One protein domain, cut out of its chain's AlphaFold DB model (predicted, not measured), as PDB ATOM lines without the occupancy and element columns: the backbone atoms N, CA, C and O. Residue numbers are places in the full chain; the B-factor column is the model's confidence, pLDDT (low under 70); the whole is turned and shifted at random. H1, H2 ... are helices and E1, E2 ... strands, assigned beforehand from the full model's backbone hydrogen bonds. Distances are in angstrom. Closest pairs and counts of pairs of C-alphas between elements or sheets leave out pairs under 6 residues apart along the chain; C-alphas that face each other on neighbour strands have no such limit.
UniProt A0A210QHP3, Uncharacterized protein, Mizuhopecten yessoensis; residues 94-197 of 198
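This is residues 94 to 197 of the 198 residues of an uncharacterized protein of Mizuhopecten yessoensis (UniProt A0A210QHP3). One long strand, E4, is the spine of a narrow, strongly twisted sheet: E1 and E3 run along its first part and E2 and E5 along its last part. From E5 the chain folds back alongside this sheet through the short helices H2 and H3 to a small hairpin, E6 and E7, next to E3, and from there H4 leads away to the last printed residue; at the other end of E4 lies a long loop, residues 107 to 121. The printed part has 104 residues with four named helices and seven named strands, in the order E1 H1 E2 E3 E4 E5 H2 H3 E6 E7 H4, and the class is mixed, helices and strands. The larger sheet is branched and mixed, with E1 parallel to E4 and the other three antiparallel to it; E6 and E7 form an antiparallel sheet of two. The whole is compact, with a radius of gyration of the C-alphas of 14.6 A, and only just elongated, its C-alphas spanning 44 by 30 by 25 A.

Begin at E4, residues 140 to 150, whose pairing is staggered. Beside its residues 140 to 143 look for E3, residues 132 to 135, antiparallel at 137 degrees, where N 134 and O 141 are 2.8 A apart. On the other side of E4, beside residues 142 to 145, is E1, residues 97 to 100, parallel at 23 degrees, with N 98 and O 142 at 2.8 A. Further along, E2, residues 122 to 127, is antiparallel to E4 at 137 degrees, with N 125 and O 147 at 2.8 A. E5, residues 156 to 158, is antiparallel to E4 at 153 degrees, with N 148 and O 157 at 2.8 A. E3, E4 and E5 form a meander, each strand the antiparallel neighbour of the one before; E3 and E4 are a hairpin, and so are E4 and E5. H1, residues 102 to 106, is on this sheet at a height of 7.3 A, beside the strands and over none of them; its closest approach to E2 is between the C-alphas of Arg 103 and Ser 124, 7.1 A. H2, residues 162 to 165, only grazes the sheet, with its residues 163 to 165. H3, residues 170 to 173, is not on it; H2 and H3 are close but not clearly touching, their closest C-alphas being those of Val 165 and Arg 173, 6.3 A. Now find E6, residues 178 to 180, and E7, residues 185 to 187, a hairpin at 164 degrees with N 179 and O 186 at 2.8 A. The closest C-alphas of E3 and E7 are those of Val 134 and Ser 185, 4.7 A, and E4 and E7 are near each other, with 8 pairs of C-alphas within 10 A. H4, residues 188 to 195, comes closest to E6 at the C-alphas of Cys 178 and Met 188, 5.1 A. In H1 and H4 every O i to N i+4 pair is within hydrogen-bond range; H2 and H3 are too short for such a pair.

Find C-alpha 140 at (-36.581, 11.190, 21.564); from there E4 runs 32.2 A to C-alpha 150 at (-44.676, 34.417, 42.370). E2 covers 14.1 A from C-alpha 122 to C-alpha 127. E3 and E1 measure 9.7 A and 9.4 A, E5 6.8 A, E7 7.1 A and E6 6.2 A. H4 ends at C-alpha 195, (-17.505, 16.472, 24.985), after 10.4 A; H1, H2 and H3 measure 5.7 A, 5.2 A and 5.0 A.

The C-alphas of Arg 152 and Arg 197 are the two farthest apart, 46.6 A. The printed part has no cut, and the link from H1 to E2, 15 residues, is long, while the other links are tight. The mean pLDDT of the printed part is 94.3, and no printed residue is under 70.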
ATOM      1  N   ALA A  94     -44.428   5.733  20.023       91.44
ATOM      2  CA  ALA A  94     -44.768   6.502  21.210       91.44
ATOM      3  C   ALA A  94     -43.525   6.753  22.073       91.44
ATOM      4  O   ALA A  94     -42.679   5.877  22.274       91.44
ATOM      5  N   HIS A  95     -43.435   7.959  22.610       94.44
ATOM      6  CA  HIS A  95     -42.288   8.442  23.361       94.44
ATOM      7  C   HIS A  95     -42.555   8.355  24.864       94.44
ATOM      8  O   HIS A  95     -43.685   8.498  25.318       94.44
ATOM      9  N   ALA A  96     -41.514   8.170  25.677       95.62
ATOM     10  CA  ALA A  96     -41.643   8.371  27.121       95.62
ATOM     11  C   ALA A  96     -41.895   9.858  27.431       95.62
ATOM     12  O   ALA A  96     -41.418  10.733  26.710       95.62
ATOM     13  N   LEU A  97     -42.602  10.151  28.521       97.06
ATOM     14  CA  LEU A  97     -42.837  11.507  29.012       97.06
ATOM     15  C   LEU A  97     -42.171  11.700  30.375       97.06
ATOM     16  O   LEU A  97     -42.515  11.033  31.350       97.06
ATOM     17  N   LEU A  98     -41.258  12.663  30.443       97.62
ATOM     18  CA  LEU A  98     -40.733  13.230  31.675       97.62
ATOM     19  C   LEU A  98     -41.640  14.375  32.131       97.62
ATOM     20  O   LEU A  98     -41.742  15.407  31.467       97.62
ATOM     21  N   LEU A  99     -42.275  14.221  33.284       97.06
ATOM     22  CA  LEU A  99     -43.134  15.232  33.880       97.06
ATOM     23  C   LEU A  99     -42.409  15.938  35.034       97.06
ATOM     24  O   LEU A  99     -42.410  15.485  36.176       97.06
ATOM     25  N   TRP A 100     -41.792  17.079  34.732       97.06
ATOM     26  CA  TRP A 100     -41.001  17.883  35.663       97.06
ATOM     27  C   TRP A 100     -41.877  18.813  36.522       97.06
ATOM     28  O   TRP A 100     -41.822  20.041  36.423       97.06
ATOM     29  N   MET A 101     -42.730  18.240  37.370       95.69
ATOM     30  CA  MET A 101     -43.584  18.988  38.308       95.69
ATOM     31  C   MET A 101     -43.010  18.926  39.727       95.69
ATOM     32  O   MET A 101     -43.523  18.226  40.596       95.69
ATOM     33  N   THR A 102     -41.888  19.610  39.946       93.56
ATOM     34  CA  THR A 102     -41.057  19.483  41.152       93.56
ATOM     35  C   THR A 102     -41.786  19.835  42.449       93.56
ATOM     36  O   THR A 102     -41.642  19.118  43.441       93.56
ATOM     37  N   ARG A 103     -42.623  20.881  42.468       93.75
ATOM     38  CA  ARG A 103     -43.436  21.203  43.654       93.75
ATOM     39  C   ARG A 103     -44.510  20.156  43.877       93.75
ATOM     40  O   ARG A 103     -44.766  19.807  45.027       93.75
ATOM     41  N   ARG A 104     -45.131  19.656  42.805       92.25
ATOM     42  CA  ARG A 104     -46.166  18.619  42.915       92.25
ATOM     43  C   ARG A 104     -45.602  17.303  43.451       92.25
ATOM     44  O   ARG A 104     -46.202  16.718  44.345       92.25
ATOM     45  N   LEU A 105     -44.458  16.874  42.922       94.44
ATOM     46  CA  LEU A 105     -43.829  15.593  43.242       94.44
ATOM     47  C   LEU A 105     -43.156  15.600  44.617       94.44
ATOM     48  O   LEU A 105     -43.275  14.632  45.362       94.44
ATOM     49  N   TRP A 106     -42.462  16.686  44.966       94.38
ATOM     50  CA  TRP A 106     -41.555  16.694  46.120       94.38
ATOM     51  C   TRP A 106     -41.926  17.701  47.203       94.38
ATOM     52  O   TRP A 106     -41.282  17.733  48.248       94.38
ATOM     53  N   LYS A 107     -42.949  18.536  46.980       92.81
ATOM     54  CA  LYS A 107     -43.386  19.583  47.923       92.81
ATOM     55  C   LYS A 107     -42.250  20.531  48.340       92.81
ATOM     56  O   LYS A 107     -42.275  21.101  49.427       92.81
ATOM     57  N   VAL A 108     -41.261  20.713  47.463       94.00
ATOM     58  CA  VAL A 108     -40.125  21.612  47.689       94.00
ATOM     59  C   VAL A 108     -40.581  23.068  47.730       94.00
ATOM     60  O   VAL A 108     -41.416  23.505  46.932       94.00
ATOM     61  N   ARG A 109     -40.000  23.846  48.645       95.56
ATOM     62  CA  ARG A 109     -40.190  25.297  48.683       95.56
ATOM     63  C   ARG A 109     -39.281  25.940  47.639       95.56
ATOM     64  O   ARG A 109     -38.065  25.845  47.742       95.56
ATOM     65  N   LEU A 110     -39.882  26.617  46.664       96.94
ATOM     66  CA  LEU A 110     -39.176  27.349  45.611       96.94
ATOM     67  C   LEU A 110     -39.433  28.844  45.762       96.94
ATOM     68  O   LEU A 110     -40.543  29.258  46.110       96.94
ATOM     69  N   VAL A 111     -38.419  29.653  45.479       97.69
ATOM     70  CA  VAL A 111     -38.453  31.108  45.634       97.69
ATOM     71  C   VAL A 111     -38.292  31.821  44.299       97.69
ATOM     72  O   VAL A 111     -37.734  31.305  43.327       97.69
ATOM     73  N   CYS A 112     -38.852  33.023  44.229       97.50
ATOM     74  CA  CYS A 112     -38.876  33.827  43.024       97.50
ATOM     75  C   CYS A 112     -37.455  34.273  42.639       97.50
ATOM     76  O   CYS A 112     -36.828  34.979  43.421       97.50
ATOM     77  N   PRO A 113     -36.980  33.985  41.410       96.38
ATOM     78  CA  PRO A 113     -35.600  34.271  41.005       96.38
ATOM     79  C   PRO A 113     -35.317  35.762  40.761       96.38
ATOM     80  O   PRO A 113     -34.194  36.139  40.453       96.38
ATOM     81  N   TYR A 114     -36.338  36.622  40.832       95.38
ATOM     82  CA  TYR A 114     -36.185  38.065  40.666       95.38
ATOM     83  C   TYR A 114     -35.801  38.720  42.006       95.38
ATOM     84  O   TYR A 114     -36.627  38.675  42.924       95.38
ATOM     85  N   PRO A 115     -34.645  39.410  42.111       93.62
ATOM     86  CA  PRO A 115     -34.147  39.967  43.377       93.62
ATOM     87  C   PRO A 115     -35.128  40.917  44.075       93.62
ATOM     88  O   PRO A 115     -35.283  40.890  45.292       93.62
ATOM     89  N   SER A 116     -35.894  41.693  43.302       95.38
ATOM     90  CA  SER A 116     -36.919  42.604  43.829       95.38
ATOM     91  C   SER A 116     -38.006  41.903  44.653       95.38
ATOM     92  O   SER A 116     -38.701  42.541  45.448       95.38
ATOM     93  N   CYS A 117     -38.164  40.586  44.502       95.62
ATOM     94  CA  CYS A 117     -39.162  39.813  45.225       95.62
ATOM     95  C   CYS A 117     -38.699  39.317  46.596       95.62
ATOM     96  O   CYS A 117     -39.579  38.908  47.350       95.62
ATOM     97  N   HIS A 118     -37.410  39.432  46.942       94.06
ATOM     98  CA  HIS A 118     -36.852  39.034  48.246       94.06
ATOM     99  C   HIS A 118     -37.223  37.589  48.618       94.06
ATOM    100  O   HIS A 118     -37.921  37.353  49.603       94.06
ATOM    101  N   ASP A 119     -36.863  36.640  47.750       94.50
ATOM    102  CA  ASP A 119     -37.101  35.202  47.938       94.50
ATOM    103  C   ASP A 119     -38.555  34.827  48.258       94.50
ATOM    104  O   ASP A 119     -38.855  33.854  48.960       94.50
ATOM    105  N   ARG A 120     -39.502  35.602  47.714       97.31
ATOM    106  CA  ARG A 120     -40.920  35.288  47.861       97.31
ATOM    107  C   ARG A 120     -41.216  33.922  47.262       97.31
ATOM    108  O   ARG A 120     -40.818  33.639  46.133       97.31
ATOM    109  N   GLU A 121     -41.975  33.123  47.997       96.50
ATOM    110  CA  GLU A 121     -42.363  31.788  47.567       96.50
ATOM    111  C   GLU A 121     -43.136  31.805  46.238       96.50
ATOM    112  O   GLU A 121     -43.982  32.672  45.971       96.50
ATOM    113  N   LEU A 122     -42.817  30.825  45.399       97.75
ATOM    114  CA  LEU A 122     -43.521  30.520  44.167       97.75
ATOM    115  C   LEU A 122     -44.620  29.499  44.442       97.75
ATOM    116  O   LEU A 122     -44.334  28.449  45.000       97.75
ATOM    117  N   VAL A 123     -45.846  29.767  43.993       96.50
ATOM    118  CA  VAL A 123     -46.965  28.817  44.052       96.50
ATOM    119  C   VAL A 123     -47.129  28.043  42.744       96.50
ATOM    120  O   VAL A 123     -46.674  28.514  41.709       96.50
ATOM    121  N   SER A 124     -47.770  26.869  42.758       94.38
ATOM    122  CA  SER A 124     -48.075  26.162  41.502       94.38
ATOM    123  C   SER A 124     -49.146  26.940  40.735       94.38
ATOM    124  O   SER A 124     -50.103  27.434  41.331       94.38
ATOM    125  N   ALA A 125     -48.953  27.094  39.430       95.19
ATOM    126  CA  ALA A 125     -49.799  27.878  38.531       95.19
ATOM    127  C   ALA A 125     -50.356  27.033  37.375       95.19
ATOM    128  O   ALA A 125     -50.719  27.575  36.324       95.19
ATOM    129  N   GLY A 126     -50.415  25.717  37.594       92.56
ATOM    130  CA  GLY A 126     -50.865  24.719  36.639       92.56
ATOM    131  C   GLY A 126     -49.743  24.204  35.746       92.56
ATOM    132  O   GLY A 126     -48.560  24.470  35.940       92.56
ATOM    133  N   ILE A 127     -50.130  23.431  34.746       93.38
ATOM    134  CA  ILE A 127     -49.219  22.789  33.806       93.38
ATOM    135  C   ILE A 127     -48.764  23.748  32.701       93.38
ATOM    136  O   ILE A 127     -49.556  24.521  32.154       93.38
ATOM    137  N   HIS A 128     -47.483  23.677  32.349       94.94
ATOM    138  CA  HIS A 128     -46.905  24.477  31.280       94.94
ATOM    139  C   HIS A 128     -47.577  24.120  29.941       94.94
ATOM    140  O   HIS A 128     -47.698  22.936  29.598       94.94
ATOM    141  N   PRO A 129     -48.002  25.106  29.129       93.00
ATOM    142  CA  PRO A 129     -48.789  24.855  27.924       93.00
ATOM    143  C   PRO A 129     -48.011  24.197  26.781       93.00
ATOM    144  O   PRO A 129     -48.602  23.958  25.732       93.00
ATOM    145  N   ARG A 130     -46.710  23.933  26.920       93.12
ATOM    146  CA  ARG A 130     -45.901  23.296  25.874       93.12
ATOM    147  C   ARG A 130     -45.273  22.009  26.380       93.12
ATOM    148  O   ARG A 130     -44.678  21.987  27.454       93.12
ATOM    149  N   VAL A 131     -45.335  20.987  25.541       95.50
ATOM    150  CA  VAL A 131     -44.477  19.808  25.632       95.50
ATOM    151  C   VAL A 131     -43.273  20.048  24.729       95.50
ATOM    152  O   VAL A 131     -43.385  20.718  23.701       95.50
ATOM    153  N   ARG A 132     -42.101  19.549  25.109       95.75
ATOM    154  CA  ARG A 132     -40.907  19.611  24.261       95.75
ATOM    155  C   ARG A 132     -40.420  18.209  23.960       95.75
ATOM    156  O   ARG A 132     -40.331  17.393  24.867       95.75
ATOM    157  N   GLN A 133     -40.045  17.959  22.713       96.00
ATOM    158  CA  GLN A 133     -39.230  16.799  22.381       96.00
ATOM    159  C   GLN A 133     -37.782  17.066  22.784       96.00
ATOM    160  O   GLN A 133     -37.254  18.164  22.566       96.00
ATOM    161  N   VAL A 134     -37.169  16.059  23.393       97.25
ATOM    162  CA  VAL A 134     -35.774  16.019  23.805       97.25
ATOM    163  C   VAL A 134     -35.080  14.933  23.015       97.25
ATOM    164  O   VAL A 134     -35.500  13.782  23.064       97.25
ATOM    165  N   LEU A 135     -34.040  15.322  22.278       95.69
ATOM    166  CA  LEU A 135     -33.193  14.380  21.560       95.69
ATOM    167  C   LEU A 135     -32.434  13.514  22.568       95.69
ATOM    168  O   LEU A 135     -31.786  14.051  23.469       95.69
ATOM    169  N   ASP A 136     -32.504  12.202  22.387       93.56
ATOM    170  CA  ASP A 136     -31.754  11.206  23.148       93.56
ATOM    171  C   ASP A 136     -30.876  10.362  22.205       93.56
ATOM    172  O   ASP A 136     -31.007  10.423  20.986       93.56
ATOM    173  N   VAL A 137     -29.945   9.590  22.767       90.06
ATOM    174  CA  VAL A 137     -28.996   8.741  22.034       90.06
ATOM    175  C   VAL A 137     -29.713   7.773  21.091       90.06
ATOM    176  O   VAL A 137     -29.239   7.542  19.983       90.06
ATOM    177  N   SER A 138     -30.847   7.217  21.524       85.62
ATOM    178  CA  SER A 138     -31.581   6.201  20.762       85.62
ATOM    179  C   SER A 138     -32.753   6.760  19.954       85.62
ATOM    180  O   SER A 138     -33.152   6.138  18.972       85.62
ATOM    181  N   SER A 139     -33.344   7.884  20.373       88.12
ATOM    182  CA  SER A 139     -34.530   8.479  19.742       88.12
ATOM    183  C   SER A 139     -34.860   9.853  20.357       88.12
ATOM    184  O   SER A 139     -34.026  10.756  20.373       88.12
ATOM    185  N   PHE A 140     -36.079  10.016  20.874       93.50
ATOM    186  CA  PHE A 140     -36.581  11.190  21.564       93.50
ATOM    187  C   PHE A 140     -37.399  10.770  22.789       93.50
ATOM    188  O   PHE A 140     -37.999   9.695  22.824       93.50
ATOM    189  N   TYR A 141     -37.501  11.661  23.766       96.38
ATOM    190  CA  TYR A 141     -38.557  11.622  24.775       96.38
ATOM    191  C   TYR A 141     -39.214  12.994  24.898       96.38
ATOM    192  O   TYR A 141     -38.704  14.004  24.413       96.38
ATOM    193  N   LEU A 142     -40.377  13.037  25.527       97.25
ATOM    194  CA  LEU A 142     -41.128  14.255  25.767       97.25
ATOM    195  C   LEU A 142     -40.814  14.791  27.158       97.25
ATOM    196  O   LEU A 142     -40.674  14.020  28.102       97.25
ATOM    197  N   ILE A 143     -40.765  16.109  27.311       97.38
ATOM    198  CA  ILE A 143     -40.758  16.763  28.617       97.38
ATOM    199  C   ILE A 143     -41.915  17.753  28.737       97.38
ATOM    200  O   ILE A 143     -42.156  18.578  27.851       97.38
ATOM    201  N   ALA A 144     -42.611  17.670  29.864       96.69
ATOM    202  CA  ALA A 144     -43.629  18.603  30.323       96.69
ATOM    203  C   ALA A 144     -43.261  19.119  31.721       96.69
ATOM    204  O   ALA A 144     -42.508  18.473  32.443       96.69
ATOM    205  N   SER A 145     -43.795  20.274  32.113       96.06
ATOM    206  CA  SER A 145     -43.480  20.936  33.389       96.06
ATOM    207  C   SER A 145     -44.719  21.561  34.005       96.06
ATOM    208  O   SER A 145     -45.715  21.761  33.315       96.06
ATOM    209  N   GLU A 146     -44.622  21.969  35.268       95.56
ATOM    210  CA  GLU A 146     -45.530  22.966  35.840       95.56
ATOM    211  C   GLU A 146     -45.014  24.396  35.620       95.56
ATOM    212  O   GLU A 146     -43.805  24.653  35.584       95.56
ATOM    213  N   ASP A 147     -45.950  25.330  35.494       97.06
ATOM    214  CA  ASP A 147     -45.694  26.747  35.688       97.06
ATOM    215  C   ASP A 147     -45.798  27.065  37.180       97.06
ATOM    216  O   ASP A 147     -46.715  26.632  37.876       97.06
ATOM    217  N   LEU A 148     -44.876  27.882  37.664       97.62
ATOM    218  CA  LEU A 148     -44.854  28.403  39.018       97.62
ATOM    219  C   LEU A 148     -45.109  29.907  38.973       97.62
ATOM    220  O   LEU A 148     -44.600  30.589  38.088       97.62
ATOM    221  N   GLN A 149     -45.861  30.455  39.920       97.88
ATOM    222  CA  GLN A 149     -46.191  31.877  39.973       97.88
ATOM    223  C   GLN A 149     -45.728  32.511  41.278       97.88
ATOM    224  O   GLN A 149     -46.034  32.036  42.367       97.88
ATOM    225  N   CYS A 150     -45.040  33.645  41.186       97.75
ATOM    226  CA  CYS A 150     -44.676  34.417  42.370       97.75
ATOM    227  C   CYS A 150     -45.907  35.076  42.996       97.75
ATOM    228  O   CYS A 150     -46.643  35.804  42.322       97.75
ATOM    229  N   THR A 151     -46.101  34.909  44.307       96.12
ATOM    230  CA  THR A 151     -47.258  35.514  44.986       96.12
ATOM    231  C   THR A 151     -47.192  37.044  45.029       96.12
ATOM    232  O   THR A 151     -48.239  37.679  45.156       96.12
ATOM    233  N   ARG A 152     -45.987  37.630  44.919       96.50
ATOM    234  CA  ARG A 152     -45.735  39.082  44.965       96.50
ATOM    235  C   ARG A 152     -45.819  39.728  43.583       96.50
ATOM    236  O   ARG A 152     -46.715  40.526  43.352       96.50
ATOM    237  N   CYS A 153     -44.924  39.378  42.655       96.38
ATOM    238  CA  CYS A 153     -44.864  40.026  41.336       96.38
ATOM    239  C   CYS A 153     -45.782  39.400  40.276       96.38
ATOM    240  O   CYS A 153     -45.818  39.885  39.150       96.38
ATOM    241  N   LYS A 154     -46.480  38.302  40.604       96.56
ATOM    242  CA  LYS A 154     -47.414  37.565  39.729       96.56
ATOM    243  C   LYS A 154     -46.811  36.974  38.449       96.56
ATOM    244  O   LYS A 154     -47.542  36.330  37.698       96.56
ATOM    245  N   ARG A 155     -45.502  37.122  38.216       96.38
ATOM    246  CA  ARG A 155     -44.795  36.512  37.080       96.38
ATOM    247  C   ARG A 155     -44.804  34.993  37.193       96.38
ATOM    248  O   ARG A 155     -44.650  34.455  38.293       96.38
ATOM    249  N   LYS A 156     -44.946  34.335  36.042       96.81
ATOM    250  CA  LYS A 156     -44.814  32.887  35.902       96.81
ATOM    251  C   LYS A 156     -43.394  32.508  35.489       96.81
ATOM    252  O   LYS A 156     -42.773  33.215  34.696       96.81
ATOM    253  N   VAL A 157     -42.899  31.400  36.020       96.50
ATOM    254  CA  VAL A 157     -41.617  30.776  35.675       96.50
ATOM    255  C   VAL A 157     -41.835  29.272  35.551       96.50
ATOM    256  O   VAL A 157     -42.549  28.686  36.355       96.50
ATOM    257  N   VAL A 158     -41.243  28.640  34.542       96.19
ATOM    258  CA  VAL A 158     -41.389  27.189  34.351       96.19
ATOM    259  C   VAL A 158     -40.480  26.457  35.335       96.19
ATOM    260  O   VAL A 158     -39.346  26.900  35.545       96.19
ATOM    261  N   SER A 159     -40.924  25.342  35.914       96.00
ATOM    262  CA  SER A 159     -40.157  24.611  36.939       96.00
ATOM    263  C   SER A 159     -38.813  24.043  36.455       96.00
ATOM    264  O   SER A 159     -37.932  23.787  37.272       96.00
ATOM    265  N   TRP A 160     -38.613  23.873  35.144       95.25
ATOM    266  CA  TRP A 160     -37.322  23.474  34.561       95.25
ATOM    267  C   TRP A 160     -36.355  24.643  34.319       95.25
ATOM    268  O   TRP A 160     -35.290  24.453  33.733       95.25
ATOM    269  N   SER A 161     -36.737  25.880  34.657       94.56
ATOM    270  CA  SER A 161     -35.866  27.045  34.445       94.56
ATOM    271  C   SER A 161     -34.597  26.899  35.281       94.56
ATOM    272  O   SER A 161     -34.676  26.462  36.425       94.56
ATOM    273  N   HIS A 162     -33.450  27.325  34.747       94.06
ATOM    274  CA  HIS A 162     -32.144  27.194  35.406       94.06
ATOM    275  C   HIS A 162     -32.166  27.655  36.872       94.06
ATOM    276  O   HIS A 162     -31.937  26.854  37.771       94.06
ATOM    277  N   ASN A 163     -32.606  28.893  37.115       95.19
ATOM    278  CA  ASN A 163     -32.678  29.490  38.454       95.19
ATOM    279  C   ASN A 163     -33.655  28.781  39.410       95.19
ATOM    280  O   ASN A 163     -33.678  29.103  40.592       95.19
ATOM    281  N   ILE A 164     -34.521  27.895  38.906       96.75
ATOM    282  CA  ILE A 164     -35.428  27.073  39.714       96.75
ATOM    283  C   ILE A 164     -34.789  25.718  40.002       96.75
ATOM    284  O   ILE A 164     -34.790  25.276  41.146       96.75
ATOM    285  N   VAL A 165     -34.206  25.080  38.984       96.25
ATOM    286  CA  VAL A 165     -33.500  23.800  39.135       96.25
ATOM    287  C   VAL A 165     -32.310  23.944  40.090       96.25
ATOM    288  O   VAL A 165     -32.084  23.058  40.905       96.25
ATOM    289  N   GLU A 166     -31.596  25.070  40.065       95.69
ATOM    290  CA  GLU A 166     -30.480  25.347  40.984       95.69
ATOM    291  C   GLU A 166     -30.877  25.428  42.463       95.69
ATOM    292  O   GLU A 166     -30.037  25.175  43.323       95.69
ATOM    293  N   GLN A 167     -32.142  25.739  42.768       96.44
ATOM    294  CA  GLN A 167     -32.638  25.796  44.150       96.44
ATOM    295  C   GLN A 167     -32.875  24.408  44.750       96.44
ATOM    296  O   GLN A 167     -33.008  24.275  45.965       96.44
ATOM    297  N   LEU A 168     -32.974  23.377  43.910       96.88
ATOM    298  CA  LEU A 168     -33.184  22.009  44.361       96.88
ATOM    299  C   LEU A 168     -31.899  21.461  45.001       96.88
ATOM    300  O   LEU A 168     -30.779  21.822  44.622       96.88
ATOM    301  N   ASP A 169     -32.023  20.532  45.943       96.00
ATOM    302  CA  ASP A 169     -30.860  19.782  46.416       96.00
ATOM    303  C   ASP A 169     -30.266  18.912  45.293       96.00
ATOM    304  O   ASP A 169     -30.835  18.737  44.211       96.00
ATOM    305  N   ILE A 170     -29.068  18.389  45.542       96.31
ATOM    306  CA  ILE A 170     -28.309  17.623  44.549       96.31
ATOM    307  C   ILE A 170     -29.097  16.386  44.091       96.31
ATOM    308  O   ILE A 170     -29.097  16.090  42.896       96.31
ATOM    309  N   GLY A 171     -29.808  15.704  44.996       96.06
ATOM    310  CA  GLY A 171     -30.544  14.472  44.702       96.06
ATOM    311  C   GLY A 171     -31.709  14.682  43.736       96.06
ATOM    312  O   GLY A 171     -31.958  13.847  42.865       96.06
ATOM    313  N   HIS A 172     -32.387  15.823  43.825       96.25
ATOM    314  CA  HIS A 172     -33.414  16.200  42.855       96.25
ATOM    315  C   HIS A 172     -32.818  16.766  41.561       96.25
ATOM    316  O   HIS A 172     -33.306  16.448  40.476       96.25
ATOM    317  N   ARG A 173     -31.733  17.550  41.637       95.44
ATOM    318  CA  ARG A 173     -31.065  18.103  40.442       95.44
ATOM    319  C   ARG A 173     -30.574  17.026  39.487       95.44
ATOM    320  O   ARG A 173     -30.767  17.163  38.282       95.44
ATOM    321  N   VAL A 174     -29.979  15.948  40.000       94.62
ATOM    322  CA  VAL A 174     -29.470  14.854  39.152       94.62
ATOM    323  C   VAL A 174     -30.575  14.087  38.423       94.62
ATOM    324  O   VAL A 174     -30.286  13.405  37.442       94.62
ATOM    325  N   GLN A 175     -31.834  14.219  38.853       95.75
ATOM    326  CA  GLN A 175     -32.982  13.636  38.159       95.75
ATOM    327  C   GLN A 175     -33.411  14.449  36.931       95.75
ATOM    328  O   GLN A 175     -34.217  13.945  36.153       95.75
ATOM    329  N   PHE A 176     -32.896  15.674  36.734       96.00
ATOM    330  CA  PHE A 176     -33.137  16.471  35.529       96.00
ATOM    331  C   PHE A 176     -32.150  16.067  34.418       96.00
ATOM    332  O   PHE A 176     -30.967  16.406  34.490       96.00
ATOM    333  N   PRO A 177     -32.590  15.348  33.371       94.56
ATOM    334  CA  PRO A 177     -31.675  14.670  32.457       94.56
ATOM    335  C   PRO A 177     -31.290  15.507  31.233       94.56
ATOM    336  O   PRO A 177     -30.427  15.090  30.468       94.56
ATOM    337  N   CYS A 178     -31.918  16.662  31.001       94.38
ATOM    338  CA  CYS A 178     -31.790  17.395  29.740       94.38
ATOM    339  C   CYS A 178     -31.281  18.820  29.888       94.38
ATOM    340  O   CYS A 178     -31.563  19.515  30.858       94.38
ATOM    341  N   LEU A 179     -30.631  19.295  28.832       93.62
ATOM    342  CA  LEU A 179     -30.370  20.701  28.591       93.62
ATOM    343  C   LEU A 179     -31.478  21.279  27.704       93.62
ATOM    344  O   LEU A 179     -31.690  20.835  26.572       93.62
ATOM    345  N   LEU A 180     -32.169  22.298  28.210       93.00
ATOM    346  CA  LEU A 180     -33.234  22.998  27.498       93.00
ATOM    347  C   LEU A 180     -32.789  24.419  27.148       93.00
ATOM    348  O   LEU A 180     -32.566  25.243  28.029       93.00
ATOM    349  N   THR A 181     -32.722  24.731  25.856       89.00
ATOM    350  CA  THR A 181     -32.518  26.103  25.352       89.00
ATOM    351  C   THR A 181     -33.818  26.657  24.769       89.00
ATOM    352  O   THR A 181     -34.837  25.967  24.766       89.00
ATOM    353  N   GLY A 182     -33.825  27.893  24.263       84.19
ATOM    354  CA  GLY A 182     -35.046  28.520  23.737       84.19
ATOM    355  C   GLY A 182     -35.722  27.748  22.593       84.19
ATOM    356  O   GLY A 182     -36.947  27.755  22.504       84.19
ATOM    357  N   ARG A 183     -34.942  27.061  21.745       84.88
ATOM    358  CA  ARG A 183     -35.457  26.297  20.591       84.88
ATOM    359  C   ARG A 183     -35.137  24.805  20.642       84.88
ATOM    360  O   ARG A 183     -35.904  24.018  20.105       84.88
ATOM    361  N   ASN A 184     -34.058  24.415  21.325       89.88
ATOM    362  CA  ASN A 184     -33.522  23.056  21.248       89.88
ATOM    363  C   ASN A 184     -33.508  22.386  22.618       89.88
ATOM    364  O   ASN A 184     -33.286  23.046  23.637       89.88
ATOM    365  N   SER A 185     -33.719  21.077  22.633       95.12
ATOM    366  CA  SER A 185     -33.732  20.260  23.843       95.12
ATOM    367  C   SER A 185     -32.897  19.007  23.595       95.12
ATOM    368  O   SER A 185     -33.116  18.329  22.591       95.12
ATOM    369  N   CYS A 186     -31.960  18.695  24.485       95.62
ATOM    370  CA  CYS A 186     -31.037  17.574  24.306       95.62
ATOM    371  C   CYS A 186     -30.766  16.872  25.640       95.62
ATOM    372  O   CYS A 186     -30.606  17.545  26.660       95.62
ATOM    373  N   ASP A 187     -30.710  15.544  25.644       96.19
ATOM    374  CA  ASP A 187     -30.300  14.756  26.807       96.19
ATOM    375  C   ASP A 187     -28.818  15.026  27.130       96.19
ATOM    376  O   ASP A 187     -27.952  15.107  26.250       96.19
ATOM    377  N   MET A 188     -28.499  15.161  28.416       93.50
ATOM    378  CA  MET A 188     -27.136  15.403  28.883       93.50
ATOM    379  C   MET A 188     -26.170  14.267  28.525       93.50
ATOM    380  O   MET A 188     -24.964  14.510  28.442       93.50
ATOM    381  N   ARG A 189     -26.656  13.046  28.272       93.06
ATOM    382  CA  ARG A 189     -25.852  11.928  27.753       93.06
ATOM    383  C   ARG A 189     -25.259  12.247  26.387       93.06
ATOM    384  O   ARG A 189     -24.071  12.007  26.196       93.06
ATOM    385  N   ILE A 190     -26.022  12.860  25.481       92.56
ATOM    386  CA  ILE A 190     -25.498  13.299  24.178       92.56
ATOM    387  C   ILE A 190     -24.410  14.350  24.382       92.56
ATOM    388  O   ILE A 190     -23.334  14.246  23.802       92.56
ATOM    389  N   VAL A 191     -24.652  15.337  25.250       90.69
ATOM    390  CA  VAL A 191     -23.668  16.393  25.541       90.69
ATOM    391  C   VAL A 191     -22.364  15.796  26.078       90.69
ATOM    392  O   VAL A 191     -21.284  16.188  25.642       90.69
ATOM    393  N   ARG A 192     -22.447  14.822  26.992       91.38
ATOM    394  CA  ARG A 192     -21.277  14.104  27.528       91.38
ATOM    395  C   ARG A 192     -20.544  13.317  26.439       91.38
ATOM    396  O   ARG A 192     -19.323  13.403  26.361       91.38
ATOM    397  N   LEU A 193     -21.274  12.610  25.575       91.00
ATOM    398  CA  LEU A 193     -20.690  11.878  24.446       91.00
ATOM    399  C   LEU A 193     -19.965  12.804  23.464       91.00
ATOM    400  O   LEU A 193     -18.914  12.428  22.955       91.00
ATOM    401  N   LEU A 194     -20.500  13.999  23.206       88.38
ATOM    402  CA  LEU A 194     -19.871  14.982  22.319       88.38
ATOM    403  C   LEU A 194     -18.643  15.642  22.953       88.38
ATOM    404  O   LEU A 194     -17.664  15.877  22.253       88.38
ATOM    405  N   ARG A 195     -18.661  15.905  24.266       88.31
ATOM    406  CA  ARG A 195     -17.505  16.472  24.985       88.31
ATOM    407  C   ARG A 195     -16.306  15.531  25.022       88.31
ATOM    408  O   ARG A 195     -15.189  16.002  24.933       88.31
ATOM    409  N   ASN A 196     -16.535  14.224  25.105       79.81
ATOM    410  CA  ASN A 196     -15.458  13.229  25.141       79.81
ATOM    411  C   ASN A 196     -14.804  12.975  23.766       79.81
ATOM    412  O   ASN A 196     -13.997  12.057  23.641       79.81
ATOM    413  N   ARG A 197     -15.199  13.715  22.722       74.19
ATOM    414  CA  ARG A 197     -14.695  13.565  21.347       74.19
ATOM    415  C   ARG A 197     -13.831  14.741  20.875       74.19
ATOM    416  O   ARG A 197     -13.328  14.667  19.758       74.19
TER     417      ARG A 197